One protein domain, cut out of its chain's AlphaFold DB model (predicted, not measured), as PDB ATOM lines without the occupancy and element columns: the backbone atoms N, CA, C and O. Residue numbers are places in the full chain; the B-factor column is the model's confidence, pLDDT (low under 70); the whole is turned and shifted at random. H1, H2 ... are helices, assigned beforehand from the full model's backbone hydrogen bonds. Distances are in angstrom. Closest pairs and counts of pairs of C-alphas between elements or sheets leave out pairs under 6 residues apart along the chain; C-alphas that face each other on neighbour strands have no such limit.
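Overview. This is residues 423 to 455 and 470 to 539 of the 545 residues of an uncharacterized protein of Moniliophthora roreri (UniProt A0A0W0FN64). Three long helices, H3, H4 and H5, make the core, their centres forming a triangle: H3 is side by side with H5, and H4 and H5 form a helical hairpin whose arms are tilted to each other. The short helices H1 and H2 lie near H3, H6 meets H5 near the first residues of H5, at residues 492 to 493, and a long unnamed stretch, residues 518 to 534, leads back past the core to short H7 at the far end. The printed part has 103 residues, with seven named helices, H1 to H7 in order, and no named strand; the class is all helix. It is compact, with a radius of gyration of the C-alphas of 13.3 A and spans of 42 by 31 by 23 A.

Arrangement. H1, residues 423 to 427, only just touches H3, residues 438 to 450, with 3 pairs of C-alphas within 8 A; residues 444 to 448 of H3 alone take part, and the closest C-alphas, those of Ser 423 and Leu 444, are 6.5 A apart. H2, residues 432 to 435, touches no helix but is near H3, the C-alphas of Phe 434 and Gly 440 being 5.2 A apart. H5, residues 491 to 503, is the hub, touching three helices. It touches H3 at a shallow tilt of 10 degrees, the same way, closest at the C-alphas of Leu 443 and His 492, 6.4 A. H4, residues 472 to 485, touches H5 with residues 479 to 483 alone, closest at the C-alphas of Leu 483 and Pro 491, 6.5 A; this hairpin has a steep tilt of 42 degrees, opposite ways. H6, residues 511 to 517, touches residues 492 to 493 of H5 alone, at a steep tilt of 53 degrees, opposite ways; the closest C-alphas, those of Thr 493 and Ile 514, are 5.5 A apart. The helix packing is mostly crossed, but only just: 1 of 3 pairs is at a shallow tilt. H7, residues 535 to 539, touches no helix. Every O i to N i+4 pair is within hydrogen-bond range in H1, H3, H5, H6 and H7, and 9 of 10 are in H4; H2 is too short for such a pair.

Along the chain. H1 begins at C-alpha 423 (-37.397, -35.690, 27.551). From first to last C-alpha, H3 measures 18.0 A, H4 20.4 A, H5 17.9 A and H6 10.0 A. H5 begins at C-alpha 491 (-26.974, -25.631, 32.711), and H7 ends at C-alpha 539 (-33.126, -14.285, 5.475).

Size, cuts and confidence. The two C-alphas farthest apart, those of Glu 433 and Arg 537, are 42.4 A apart. Residues 456 to 469 are not printed, and C-alphas 455 and 470 are 11.2 A apart across this cut. The link from H6 to H7 is long, with 17 residues. The mean pLDDT of the printed part is 80.8; residues 453 to 455, 470 to 473, 520 to 522 and 525 to 539 are under 70.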
ATOM      1  N   SER A 423     -37.729 -35.684  26.126       86.94
ATOM      2  CA  SER A 423     -37.397 -35.690  27.551       86.94
ATOM      3  C   SER A 423     -36.939 -37.079  27.987       86.94
ATOM      4  O   SER A 423     -35.919 -37.189  28.648       86.94
ATOM      5  N   ALA A 424     -37.612 -38.146  27.547       86.88
ATOM      6  CA  ALA A 424     -37.201 -39.526  27.805       86.88
ATOM      7  C   ALA A 424     -35.818 -39.849  27.214       86.88
ATOM      8  O   ALA A 424     -35.052 -40.609  27.801       86.88
ATOM      9  N   TYR A 425     -35.472 -39.257  26.068       86.56
ATOM     10  CA  TYR A 425     -34.117 -39.320  25.530       86.56
ATOM     11  C   TYR A 425     -33.117 -38.558  26.410       86.56
ATOM     12  O   TYR A 425     -32.089 -39.117  26.773       86.56
ATOM     13  N   ALA A 426     -33.418 -37.312  26.787       91.56
ATOM     14  CA  ALA A 426     -32.529 -36.487  27.603       91.56
ATOM     15  C   ALA A 426     -32.279 -37.085  28.996       91.56
ATOM     16  O   ALA A 426     -31.139 -37.123  29.446       91.56
ATOM     17  N   LEU A 427     -33.321 -37.615  29.640       93.50
ATOM     18  CA  LEU A 427     -33.267 -38.203  30.981       93.50
ATOM     19  C   LEU A 427     -32.291 -39.380  31.096       93.50
ATOM     20  O   LEU A 427     -31.810 -39.645  32.189       93.50
ATOM     21  N   GLN A 428     -31.941 -40.043  29.989       92.19
ATOM     22  CA  GLN A 428     -30.914 -41.093  29.985       92.19
ATOM     23  C   GLN A 428     -29.521 -40.564  30.347       92.19
ATOM     24  O   GLN A 428     -28.665 -41.349  30.726       92.19
ATOM     25  N   PHE A 429     -29.291 -39.257  30.219       94.94
ATOM     26  CA  PHE A 429     -27.990 -38.617  30.416       94.94
ATOM     27  C   PHE A 429     -27.955 -37.697  31.640       94.94
ATOM     28  O   PHE A 429     -26.956 -37.015  31.861       94.94
ATOM     29  N   PHE A 430     -29.056 -37.600  32.388       95.88
ATOM     30  CA  PHE A 430     -29.196 -36.626  33.463       95.88
ATOM     31  C   PHE A 430     -29.038 -37.295  34.832       95.88
ATOM     32  O   PHE A 430     -29.654 -38.335  35.072       95.88
ATOM     33  N   PRO A 431     -28.297 -36.675  35.768       95.88
ATOM     34  CA  PRO A 431     -28.295 -37.095  37.164       95.88
ATOM     35  C   PRO A 431     -29.713 -37.063  37.733       95.88
ATOM     36  O   PRO A 431     -30.418 -36.056  37.614       95.88
ATOM     37  N   ARG A 432     -30.135 -38.151  38.382       94.06
ATOM     38  CA  ARG A 432     -31.495 -38.265  38.926       94.06
ATOM     39  C   ARG A 432     -31.806 -37.144  39.918       94.06
ATOM     40  O   ARG A 432     -32.829 -36.476  39.782       94.06
ATOM     41  N   GLU A 433     -30.880 -36.872  40.833       94.94
ATOM     42  CA  GLU A 433     -30.992 -35.774  41.802       94.94
ATOM     43  C   GLU A 433     -31.158 -34.401  41.145       94.94
ATOM     44  O   GLU A 433     -31.849 -33.552  41.691       94.94
ATOM     45  N   PHE A 434     -30.592 -34.175  39.955       95.25
ATOM     46  CA  PHE A 434     -30.804 -32.934  39.218       95.25
ATOM     47  C   PHE A 434     -32.219 -32.892  38.638       95.25
ATOM     48  O   PHE A 434     -32.917 -31.890  38.785       95.25
ATOM     49  N   THR A 435     -32.686 -33.983  38.028       94.19
ATOM     50  CA  THR A 435     -34.017 -34.046  37.392       94.19
ATOM     51  C   THR A 435     -35.179 -33.905  38.372       94.19
ATOM     52  O   THR A 435     -36.248 -33.446  37.976       94.19
ATOM     53  N   GLU A 436     -34.967 -34.251  39.642       94.75
ATOM     54  CA  GLU A 436     -35.962 -34.134  40.714       94.75
ATOM     55  C   GLU A 436     -36.078 -32.693  41.266       94.75
ATOM     56  O   GLU A 436     -37.007 -32.385  42.014       94.75
ATOM     57  N   THR A 437     -35.184 -31.779  40.866       96.25
ATOM     58  CA  THR A 437     -35.210 -30.365  41.287       96.25
ATOM     59  C   THR A 437     -36.099 -29.485  40.405       96.25
ATOM     60  O   THR A 437     -36.444 -29.808  39.260       96.25
ATOM     61  N   LYS A 438     -36.438 -28.292  40.915       95.81
ATOM     62  CA  LYS A 438     -37.133 -27.262  40.129       95.81
ATOM     63  C   LYS A 438     -36.254 -26.759  38.978       95.81
ATOM     64  O   LYS A 438     -36.756 -26.446  37.903       95.81
ATOM     65  N   GLU A 439     -34.950 -26.695  39.202       95.12
ATOM     66  CA  GLU A 439     -33.935 -26.322  38.224       95.12
ATOM     67  C   GLU A 439     -33.903 -27.331  37.067       95.12
ATOM     68  O   GLU A 439     -34.131 -26.956  35.915       95.12
ATOM     69  N   GLY A 440     -33.755 -28.626  37.364       95.62
ATOM     70  CA  GLY A 440     -33.719 -29.678  36.346       95.62
ATOM     71  C   GLY A 440     -35.009 -29.791  35.537       95.62
ATOM     72  O   GLY A 440     -34.963 -29.876  34.308       95.62
ATOM     73  N   THR A 441     -36.172 -29.704  36.190       94.94
ATOM     74  CA  THR A 441     -37.467 -29.669  35.485       94.94
ATOM     75  C   THR A 441     -37.611 -28.429  34.599       94.94
ATOM     76  O   THR A 441     -38.082 -28.535  33.465       94.94
ATOM     77  N   THR A 442     -37.145 -27.262  35.058       95.75
ATOM     78  CA  THR A 442     -37.122 -26.035  34.246       95.75
ATOM     79  C   THR A 442     -36.198 -26.186  33.037       95.75
ATOM     80  O   THR A 442     -36.567 -25.766  31.942       95.75
ATOM     81  N   LEU A 443     -35.035 -26.828  33.193       95.75
ATOM     82  CA  LEU A 443     -34.102 -27.058  32.089       95.75
ATOM     83  C   LEU A 443     -34.701 -27.994  31.039       95.75
ATOM     84  O   LEU A 443     -34.659 -27.678  29.854       95.75
ATOM     85  N   LEU A 444     -35.292 -29.116  31.459       93.94
ATOM     86  CA  LEU A 444     -35.947 -30.063  30.553       93.94
ATOM     87  C   LEU A 444     -37.104 -29.406  29.790       93.94
ATOM     88  O   LEU A 444     -37.258 -29.634  28.589       93.94
ATOM     89  N   ASN A 445     -37.878 -28.546  30.456       92.06
ATOM     90  CA  ASN A 445     -38.917 -27.751  29.805       92.06
ATOM     91  C   ASN A 445     -38.324 -26.765  28.794       92.06
ATOM     92  O   ASN A 445     -38.821 -26.689  27.673       92.06
ATOM     93  N   GLY A 446     -37.232 -26.078  29.141       92.12
ATOM     94  CA  GLY A 446     -36.499 -25.208  28.221       92.12
ATOM     95  C   GLY A 446     -35.972 -25.973  27.004       92.12
ATOM     96  O   GLY A 446     -36.204 -25.573  25.868       92.12
ATOM     97  N   MET A 447     -35.346 -27.135  27.199       91.62
ATOM     98  CA  MET A 447     -34.902 -28.005  26.104       91.62
ATOM     99  C   MET A 447     -36.070 -28.451  25.216       91.62
ATOM    100  O   MET A 447     -35.962 -28.435  23.989       91.62
ATOM    101  N   SER A 448     -37.195 -28.827  25.827       87.75
ATOM    102  CA  SER A 448     -38.413 -29.227  25.116       87.75
ATOM    103  C   SER A 448     -39.079 -28.067  24.377       87.75
ATOM    104  O   SER A 448     -39.704 -28.261  23.338       87.75
ATOM    105  N   HIS A 449     -38.924 -26.842  24.867       86.69
ATOM    106  CA  HIS A 449     -39.421 -25.655  24.194       86.69
ATOM    107  C   HIS A 449     -38.517 -25.270  23.013       86.69
ATOM    108  O   HIS A 449     -38.965 -25.212  21.869       86.69
ATOM    109  N   TRP A 450     -37.224 -25.079  23.277       86.19
ATOM    110  CA  TRP A 450     -36.280 -24.481  22.336       86.19
ATOM    111  C   TRP A 450     -35.649 -25.484  21.364       86.19
ATOM    112  O   TRP A 450     -35.429 -25.168  20.196       86.19
ATOM    113  N   LEU A 451     -35.360 -26.711  21.810       85.25
ATOM    114  CA  LEU A 451     -34.598 -27.695  21.023       85.25
ATOM    115  C   LEU A 451     -35.490 -28.711  20.301       85.25
ATOM    116  O   LEU A 451     -35.019 -29.445  19.433       85.25
ATOM    117  N   ARG A 452     -36.790 -28.741  20.621       74.06
ATOM    118  CA  ARG A 452     -37.780 -29.627  19.990       74.06
ATOM    119  C   ARG A 452     -38.170 -29.202  18.576       74.06
ATOM    120  O   ARG A 452     -38.835 -29.957  17.878       74.06
ATOM    121  N   GLY A 453     -37.743 -28.023  18.126       59.66
ATOM    122  CA  GLY A 453     -37.867 -27.590  16.734       59.66
ATOM    123  C   GLY A 453     -39.271 -27.154  16.311       59.66
ATOM    124  O   GLY A 453     -39.800 -27.668  15.323       59.66
ATOM    125  N   ARG A 454     -39.837 -26.161  17.007       46.81
ATOM    126  CA  ARG A 454     -40.879 -25.279  16.461       46.81
ATOM    127  C   ARG A 454     -40.463 -23.823  16.642       46.81
ATOM    128  O   ARG A 454     -40.643 -23.272  17.717       46.81
ATOM    129  N   TYR A 455     -40.000 -23.188  15.573       41.53
ATOM    130  CA  TYR A 455     -40.222 -21.752  15.428       41.53
ATOM    131  C   TYR A 455     -41.370 -21.557  14.439       41.53
ATOM    132  O   TYR A 455     -41.168 -21.192  13.288       41.53
ATOM    133  N   THR A 470     -37.403 -30.332  10.549       41.50
ATOM    134  CA  THR A 470     -36.980 -31.632  11.145       41.50
ATOM    135  C   THR A 470     -35.541 -31.698  11.690       41.50
ATOM    136  O   THR A 470     -34.891 -32.736  11.622       41.50
ATOM    137  N   ARG A 471     -35.030 -30.626  12.319       51.41
ATOM    138  CA  ARG A 471     -33.642 -30.570  12.852       51.41
ATOM    139  C   ARG A 471     -33.445 -31.044  14.310       51.41
ATOM    140  O   ARG A 471     -32.487 -30.661  14.975       51.41
ATOM    141  N   ARG A 472     -34.374 -31.853  14.828       64.38
ATOM    142  CA  ARG A 472     -34.695 -31.959  16.272       64.38
ATOM    143  C   ARG A 472     -33.725 -32.808  17.104       64.38
ATOM    144  O   ARG A 472     -33.411 -32.441  18.231       64.38
ATOM    145  N   HIS A 473     -33.211 -33.915  16.563       69.00
ATOM    146  CA  HIS A 473     -32.322 -34.807  17.325       69.00
ATOM    147  C   HIS A 473     -30.920 -34.224  17.504       69.00
ATOM    148  O   HIS A 473     -30.368 -34.291  18.601       69.00
ATOM    149  N   ARG A 474     -30.356 -33.614  16.452       76.12
ATOM    150  CA  ARG A 474     -28.998 -33.047  16.496       76.12
ATOM    151  C   ARG A 474     -28.886 -31.910  17.505       76.12
ATOM    152  O   ARG A 474     -27.892 -31.859  18.213       76.12
ATOM    153  N   LEU A 475     -29.901 -31.046  17.607       83.56
ATOM    154  CA  LEU A 475     -29.868 -29.922  18.546       83.56
ATOM    155  C   LEU A 475     -29.882 -30.385  20.003       83.56
ATOM    156  O   LEU A 475     -29.093 -29.888  20.800       83.56
ATOM    157  N   THR A 476     -30.752 -31.340  20.342       88.12
ATOM    158  CA  THR A 476     -30.812 -31.913  21.693       88.12
ATOM    159  C   THR A 476     -29.559 -32.706  22.030       88.12
ATOM    160  O   THR A 476     -28.992 -32.484  23.091       88.12
ATOM    161  N   ALA A 477     -29.093 -33.583  21.137       87.44
ATOM    162  CA  ALA A 477     -27.874 -34.351  21.371       87.44
ATOM    163  C   ALA A 477     -26.650 -33.432  21.531       87.44
ATOM    164  O   ALA A 477     -25.910 -33.576  22.494       87.44
ATOM    165  N   ALA A 478     -26.472 -32.433  20.662       88.00
ATOM    166  CA  ALA A 478     -25.363 -31.487  20.791       88.00
ATOM    167  C   ALA A 478     -25.421 -30.714  22.119       88.00
ATOM    168  O   ALA A 478     -24.409 -30.617  22.807       88.00
ATOM    169  N   PHE A 479     -26.602 -30.244  22.541       92.50
ATOM    170  CA  PHE A 479     -26.743 -29.598  23.848       92.50
ATOM    171  C   PHE A 479     -26.418 -30.542  25.016       92.50
ATOM    172  O   PHE A 479     -25.715 -30.147  25.942       92.50
ATOM    173  N   ILE A 480     -26.864 -31.801  24.965       94.25
ATOM    174  CA  ILE A 480     -26.520 -32.802  25.986       94.25
ATOM    175  C   ILE A 480     -25.010 -33.068  25.999       94.25
ATOM    176  O   ILE A 480     -24.436 -33.180  27.076       94.25
ATOM    177  N   THR A 481     -24.341 -33.105  24.842       92.19
ATOM    178  CA  THR A 481     -22.873 -33.178  24.774       92.19
ATOM    179  C   THR A 481     -22.228 -32.024  25.545       92.19
ATOM    180  O   THR A 481     -21.317 -32.277  26.331       92.19
ATOM    181  N   TYR A 482     -22.718 -30.787  25.401       92.75
ATOM    182  CA  TYR A 482     -22.221 -29.647  26.181       92.75
ATOM    183  C   TYR A 482     -22.533 -29.761  27.678       92.75
ATOM    184  O   TYR A 482     -21.677 -29.449  28.507       92.75
ATOM    185  N   LEU A 483     -23.727 -30.230  28.055       94.69
ATOM    186  CA  LEU A 483     -24.072 -30.471  29.460       94.69
ATOM    187  C   LEU A 483     -23.149 -31.509  30.098       94.69
ATOM    188  O   LEU A 483     -22.621 -31.275  31.180       94.69
ATOM    189  N   LEU A 484     -22.913 -32.626  29.414       94.81
ATOM    190  CA  LEU A 484     -22.010 -33.672  29.878       94.81
ATOM    191  C   LEU A 484     -20.586 -33.132  29.998       94.81
ATOM    192  O   LEU A 484     -19.993 -33.214  31.070       94.81
ATOM    193  N   TYR A 485     -20.070 -32.506  28.938       92.69
ATOM    194  CA  TYR A 485     -18.728 -31.928  28.913       92.69
ATOM    195  C   TYR A 485     -18.515 -30.879  30.021       92.69
ATOM    196  O   TYR A 485     -17.478 -30.883  30.675       92.69
ATOM    197  N   SER A 486     -19.513 -30.031  30.290       92.62
ATOM    198  CA  SER A 486     -19.474 -29.035  31.375       92.62
ATOM    199  C   SER A 486     -19.687 -29.623  32.774       92.62
ATOM    200  O   SER A 486     -19.595 -28.892  33.759       92.62
ATOM    201  N   GLY A 487     -20.019 -30.914  32.886       93.62
ATOM    202  CA  GLY A 487     -20.405 -31.531  34.152       93.62
ATOM    203  C   GLY A 487     -21.660 -30.894  34.751       93.62
ATOM    204  O   GLY A 487     -21.742 -30.728  35.962       93.62
ATOM    205  N   PHE A 488     -22.611 -30.469  33.912       94.56
ATOM    206  CA  PHE A 488     -23.803 -29.722  34.328       94.56
ATOM    207  C   PHE A 488     -23.460 -28.447  35.123       94.56
ATOM    208  O   PHE A 488     -24.226 -28.005  35.979       94.56
ATOM    209  N   SER A 489     -22.313 -27.827  34.837       92.00
ATOM    210  CA  SER A 489     -21.983 -26.507  35.364       92.00
ATOM    211  C   SER A 489     -22.802 -25.446  34.627       92.00
ATOM    212  O   SER A 489     -22.674 -25.281  33.415       92.00
ATOM    213  N   LYS A 490     -23.651 -24.725  35.369       92.94
ATOM    214  CA  LYS A 490     -24.503 -23.627  34.870       92.94
ATOM    215  C   LYS A 490     -25.397 -24.014  33.677       92.94
ATOM    216  O   LYS A 490     -25.324 -23.395  32.607       92.94
ATOM    217  N   PRO A 491     -26.234 -25.052  33.823       95.12
ATOM    218  CA  PRO A 491     -26.974 -25.631  32.711       95.12
ATOM    219  C   PRO A 491     -27.945 -24.650  32.035       95.12
ATOM    220  O   PRO A 491     -28.162 -24.754  30.827       95.12
ATOM    221  N   HIS A 492     -28.518 -23.687  32.768       95.94
ATOM    222  CA  HIS A 492     -29.440 -22.702  32.192       95.94
ATOM    223  C   HIS A 492     -28.699 -21.626  31.401       95.94
ATOM    224  O   HIS A 492     -29.104 -21.301  30.284       95.94
ATOM    225  N   THR A 493     -27.585 -21.117  31.934       94.44
ATOM    226  CA  THR A 493     -26.689 -20.209  31.204       94.44
ATOM    227  C   THR A 493     -26.196 -20.864  29.914       94.44
ATOM    228  O   THR A 493     -26.218 -20.240  28.851       94.44
ATOM    229  N   LEU A 494     -25.815 -22.143  29.986       94.12
ATOM    230  CA  LEU A 494     -25.371 -22.924  28.834       94.12
ATOM    231  C   LEU A 494     -26.476 -23.079  27.780       94.12
ATOM    232  O   LEU A 494     -26.215 -22.873  26.596       94.12
ATOM    233  N   LEU A 495     -27.712 -23.394  28.192       94.69
ATOM    234  CA  LEU A 495     -28.855 -23.501  27.279       94.69
ATOM    235  C   LEU A 495     -29.133 -22.170  26.574       94.69
ATOM    236  O   LEU A 495     -29.289 -22.150  25.355       94.69
ATOM    237  N   ASN A 496     -29.138 -21.064  27.320       93.69
ATOM    238  CA  ASN A 496     -29.358 -19.730  26.770       93.69
ATOM    239  C   ASN A 496     -28.340 -19.372  25.689       93.69
ATOM    240  O   ASN A 496     -28.729 -18.939  24.609       93.69
ATOM    241  N   ARG A 497     -27.055 -19.607  25.961       91.12
ATOM    242  CA  ARG A 497     -25.970 -19.358  25.003       91.12
ATOM    243  C   ARG A 497     -26.055 -20.243  23.786       91.12
ATOM    244  O   ARG A 497     -25.861 -19.782  22.669       91.12
ATOM    245  N   TYR A 498     -26.351 -21.518  24.007       90.88
ATOM    246  CA  TYR A 498     -26.527 -22.456  22.918       90.88
ATOM    247  C   TYR A 498     -27.664 -22.001  21.991       90.88
ATOM    248  O   TYR A 498     -27.488 -21.994  20.776       90.88
ATOM    249  N   ILE A 499     -28.792 -21.541  22.545       89.62
ATOM    250  CA  ILE A 499     -29.917 -20.993  21.771       89.62
ATOM    251  C   ILE A 499     -29.533 -19.689  21.065       89.62
ATOM    252  O   ILE A 499     -29.816 -19.533  19.879       89.62
ATOM    253  N   GLU A 500     -28.856 -18.779  21.759       88.06
ATOM    254  CA  GLU A 500     -28.371 -17.520  21.197       88.06
ATOM    255  C   GLU A 500     -27.438 -17.756  20.007       88.06
ATOM    256  O   GLU A 500     -27.612 -17.145  18.957       88.06
ATOM    257  N   GLN A 501     -26.524 -18.719  20.108       84.12
ATOM    258  CA  GLN A 501     -25.618 -19.077  19.024       84.12
ATOM    259  C   GLN A 501     -26.349 -19.669  17.810       84.12
ATOM    260  O   GLN A 501     -26.000 -19.356  16.673       84.12
ATOM    261  N   ILE A 502     -27.346 -20.537  18.020       80.81
ATOM    262  CA  ILE A 502     -28.023 -21.229  16.907       80.81
ATOM    263  C   ILE A 502     -29.181 -20.435  16.302       80.81
ATOM    264  O   ILE A 502     -29.539 -20.695  15.156       80.81
ATOM    265  N   ALA A 503     -29.806 -19.532  17.059       82.69
ATOM    266  CA  ALA A 503     -31.025 -18.825  16.662       82.69
ATOM    267  C   ALA A 503     -30.897 -17.293  16.712       82.69
ATOM    268  O   ALA A 503     -31.780 -16.600  16.209       82.69
ATOM    269  N   GLY A 504     -29.818 -16.750  17.284       83.56
ATOM    270  CA  GLY A 504     -29.607 -15.305  17.415       83.56
ATOM    271  C   GLY A 504     -30.582 -14.626  18.381       83.56
ATOM    272  O   GLY A 504     -30.822 -13.427  18.249       83.56
ATOM    273  N   VAL A 505     -31.190 -15.385  19.298       86.88
ATOM    274  CA  VAL A 505     -32.147 -14.885  20.295       86.88
ATOM    275  C   VAL A 505     -31.738 -15.328  21.692       86.88
ATOM    276  O   VAL A 505     -31.349 -16.476  21.886       86.88
ATOM    277  N   THR A 506     -31.864 -14.434  22.668       90.00
ATOM    278  CA  THR A 506     -31.551 -14.719  24.072       90.00
ATOM    279  C   THR A 506     -32.832 -15.120  24.816       90.00
ATOM    280  O   THR A 506     -33.733 -14.288  24.959       90.00
ATOM    281  N   PRO A 507     -32.956 -16.364  25.313       91.94
ATOM    282  CA  PRO A 507     -34.119 -16.775  26.100       91.94
ATOM    283  C   PRO A 507     -34.225 -16.018  27.430       91.94
ATOM    284  O   PRO A 507     -33.220 -15.726  28.080       91.94
ATOM    285  N   THR A 508     -35.446 -15.740  27.886       91.25
ATOM    286  CA  THR A 508     -35.703 -15.037  29.161       91.25
ATOM    287  C   THR A 508     -36.473 -15.876  30.182       91.25
ATOM    288  O   THR A 508     -36.678 -15.441  31.316       91.25
ATOM    289  N   ASP A 509     -36.895 -17.081  29.805       88.56
ATOM    290  CA  ASP A 509     -37.699 -18.019  30.600       88.56
ATOM    291  C   ASP A 509     -36.989 -18.509  31.877       88.56
ATOM    292  O   ASP A 509     -37.643 -18.751  32.893       88.56
ATOM    293  N   ALA A 510     -35.653 -18.563  31.878       91.50
ATOM    294  CA  ALA A 510     -34.842 -18.996  33.022       91.50
ATOM    295  C   ALA A 510     -34.006 -17.879  33.691       91.50
ATOM    296  O   ALA A 510     -33.093 -18.173  34.464       91.50
ATOM    297  N   ALA A 511     -34.314 -16.592  33.469       91.75
ATOM    298  CA  ALA A 511     -33.469 -15.468  33.920       91.75
ATOM    299  C   ALA A 511     -33.149 -15.463  35.432       91.75
ATOM    300  O   ALA A 511     -32.062 -15.073  35.857       91.75
ATOM    301  N   HIS A 512     -34.089 -15.904  36.270       93.44
ATOM    302  CA  HIS A 512     -33.883 -15.996  37.716       93.44
ATOM    303  C   HIS A 512     -32.918 -17.124  38.124       93.44
ATOM    304  O   HIS A 512     -32.225 -16.972  39.128       93.44
ATOM    305  N   LEU A 513     -32.857 -18.222  37.362       93.44
ATOM    306  CA  LEU A 513     -31.928 -19.334  37.591       93.44
ATOM    307  C   LEU A 513     -30.522 -18.967  37.124       93.44
ATOM    308  O   LEU A 513     -29.572 -19.168  37.867       93.44
ATOM    309  N   ILE A 514     -30.407 -18.299  35.976       92.12
ATOM    310  CA  ILE A 514     -29.132 -17.777  35.459       92.12
ATOM    311  C   ILE A 514     -28.474 -16.832  36.471       92.12
ATOM    312  O   ILE A 514     -27.294 -16.961  36.778       92.12
ATOM    313  N   ARG A 515     -29.250 -15.926  37.087       92.06
ATOM    314  CA  ARG A 515     -28.732 -15.056  38.160       92.06
ATOM    315  C   ARG A 515     -28.214 -15.831  39.375       92.06
ATOM    316  O   ARG A 515     -27.299 -15.357  40.038       92.06
ATOM    317  N   ARG A 516     -28.795 -16.996  39.682       90.75
ATOM    318  CA  ARG A 516     -28.352 -17.863  40.786       90.75
ATOM    319  C   ARG A 516     -27.107 -18.676  40.434       90.75
ATOM    320  O   ARG A 516     -26.339 -18.983  41.336       90.75
ATOM    321  N   GLU A 517     -26.907 -19.011  39.161       91.12
ATOM    322  CA  GLU A 517     -25.716 -19.722  38.671       91.12
ATOM    323  C   GLU A 517     -24.431 -18.873  38.765       91.12
ATOM    324  O   GLU A 517     -23.332 -19.430  38.829       91.12
ATOM    325  N   GLY A 518     -24.560 -17.541  38.825       87.31
ATOM    326  CA  GLY A 518     -23.466 -16.597  39.079       87.31
ATOM    327  C   GLY A 518     -22.455 -16.450  37.933       87.31
ATOM    328  O   GLY A 518     -22.564 -17.075  36.878       87.31
ATOM    329  N   GLU A 519     -21.426 -15.625  38.145       75.44
ATOM    330  CA  GLU A 519     -20.291 -15.439  37.221       75.44
ATOM    331  C   GLU A 519     -19.229 -16.537  37.432       75.44
ATOM    332  O   GLU A 519     -19.138 -17.132  38.501       75.44
ATOM    333  N   GLY A 520     -18.492 -16.943  36.395       67.38
ATOM    334  CA  GLY A 520     -17.519 -18.048  36.490       67.38
ATOM    335  C   GLY A 520     -17.140 -18.621  35.130       67.38
ATOM    336  O   GLY A 520     -17.666 -18.153  34.130       67.38
ATOM    337  N   HIS A 521     -16.244 -19.617  35.099       66.56
ATOM    338  CA  HIS A 521     -15.698 -20.170  33.855       66.56
ATOM    339  C   HIS A 521     -16.797 -20.694  32.923       66.56
ATOM    340  O   HIS A 521     -17.711 -21.400  33.353       66.56
ATOM    341  N   GLU A 522     -16.702 -20.318  31.654       68.50
ATOM    342  CA  GLU A 522     -17.749 -20.520  30.665       68.50
ATOM    343  C   GLU A 522     -17.290 -21.525  29.622       68.50
ATOM    344  O   GLU A 522     -16.193 -21.403  29.078       68.50
ATOM    345  N   VAL A 523     -18.141 -22.507  29.327       72.06
ATOM    346  CA  VAL A 523     -17.890 -23.424  28.217       72.06
ATOM    347  C   VAL A 523     -18.136 -22.682  26.914       72.06
ATOM    348  O   VAL A 523     -19.203 -22.098  26.708       72.06
ATOM    349  N   ASP A 524     -17.140 -22.716  26.034       71.81
ATOM    350  CA  ASP A 524     -17.265 -22.164  24.697       71.81
ATOM    351  C   ASP A 524     -18.154 -23.073  23.834       71.81
ATOM    352  O   ASP A 524     -17.751 -24.144  23.369       71.81
ATOM    353  N   CYS A 525     -19.393 -22.636  23.605       67.81
ATOM    354  CA  CYS A 525     -20.321 -23.323  22.714       67.81
ATOM    355  C   CYS A 525     -19.918 -23.209  21.228       67.81
ATOM    356  O   CYS A 525     -20.519 -23.880  20.388       67.81
ATOM    357  N   SER A 526     -18.890 -22.432  20.869       62.28
ATOM    358  CA  SER A 526     -18.409 -22.298  19.487       62.28
ATOM    359  C   SER A 526     -17.713 -23.553  18.946       62.28
ATOM    360  O   SER A 526     -17.599 -23.709  17.727       62.28
ATOM    361  N   VAL A 527     -17.295 -24.459  19.840       53.66
ATOM    362  CA  VAL A 527     -16.493 -25.646  19.515       53.66
ATOM    363  C   VAL A 527     -17.259 -26.584  18.574       53.66
ATOM    364  O   VAL A 527     -16.765 -26.877  17.483       53.66
ATOM    365  N   VAL A 528     -18.513 -26.950  18.885       52.34
ATOM    366  CA  VAL A 528     -19.404 -27.594  17.904       52.34
ATOM    367  C   VAL A 528     -19.968 -26.508  16.997       52.34
ATOM    368  O   VAL A 528     -21.071 -25.990  17.202       52.34
ATOM    369  N   LYS A 529     -19.219 -26.166  15.946       49.84
ATOM    370  CA  LYS A 529     -19.794 -25.442  14.814       49.84
ATOM    371  C   LYS A 529     -20.922 -26.295  14.248       49.84
ATOM    372  O   LYS A 529     -20.702 -27.262  13.523       49.84
ATOM    373  N   LEU A 530     -22.156 -25.928  14.574       52.16
ATOM    374  CA  LEU A 530     -23.312 -26.278  13.763       52.16
ATOM    375  C   LEU A 530     -23.133 -25.516  12.455       52.16
ATOM    376  O   LEU A 530     -23.599 -24.385  12.329       52.16
ATOM    377  N   ASP A 531     -22.337 -26.123  11.570       42.94
ATOM    378  CA  ASP A 531     -21.874 -25.599  10.291       42.94
ATOM    379  C   ASP A 531     -22.979 -24.755   9.679       42.94
ATOM    380  O   ASP A 531     -24.074 -25.287   9.466       42.94
ATOM    381  N   SER A 532     -22.707 -23.443   9.581       39.16
ATOM    382  CA  SER A 532     -23.663 -22.348   9.380       39.16
ATOM    383  C   SER A 532     -25.056 -22.882   9.084       39.16
ATOM    384  O   SER A 532     -25.396 -23.145   7.923       39.16
ATOM    385  N   LEU A 533     -25.844 -23.132  10.142       44.22
ATOM    386  CA  LEU A 533     -27.277 -23.344   9.989       44.22
ATOM    387  C   LEU A 533     -27.705 -22.267   8.997       44.22
ATOM    388  O   LEU A 533     -27.474 -21.093   9.269       44.22
ATOM    389  N   GLN A 534     -28.195 -22.657   7.817       43.00
ATOM    390  CA  GLN A 534     -28.508 -21.741   6.713       43.00
ATOM    391  C   GLN A 534     -29.679 -20.782   7.052       43.00
ATOM    392  O   GLN A 534     -30.538 -20.516   6.222       43.00
ATOM    393  N   TYR A 535     -29.748 -20.269   8.280       39.22
ATOM    394  CA  TYR A 535     -30.559 -19.146   8.711       39.22
ATOM    395  C   TYR A 535     -30.350 -17.936   7.801       39.22
ATOM    396  O   TYR A 535     -31.316 -17.243   7.506       39.22
ATOM    397  N   GLU A 536     -29.137 -17.711   7.287       34.81
ATOM    398  CA  GLU A 536     -28.890 -16.615   6.343       34.81
ATOM    399  C   GLU A 536     -29.531 -16.841   4.967       34.81
ATOM    400  O   GLU A 536     -30.141 -15.911   4.444       34.81
ATOM    401  N   ARG A 537     -29.529 -18.067   4.410       38.75
ATOM    402  CA  ARG A 537     -30.287 -18.355   3.170       38.75
ATOM    403  C   ARG A 537     -31.806 -18.224   3.378       38.75
ATOM    404  O   ARG A 537     -32.516 -17.949   2.421       38.75
ATOM    405  N   LEU A 538     -32.296 -18.361   4.616       37.62
ATOM    406  CA  LEU A 538     -33.694 -18.091   4.989       37.62
ATOM    407  C   LEU A 538     -34.003 -16.593   5.177       37.62
ATOM    408  O   LEU A 538     -35.165 -16.201   5.101       37.62
ATOM    409  N   ARG A 539     -32.987 -15.753   5.426       35.66
ATOM    410  CA  ARG A 539     -33.126 -14.285   5.475       35.66
ATOM    411  C   ARG A 539     -32.978 -13.639   4.094       35.66
ATOM    412  O   ARG A 539     -33.702 -12.693   3.808       35.66
TER     413      ARG A 539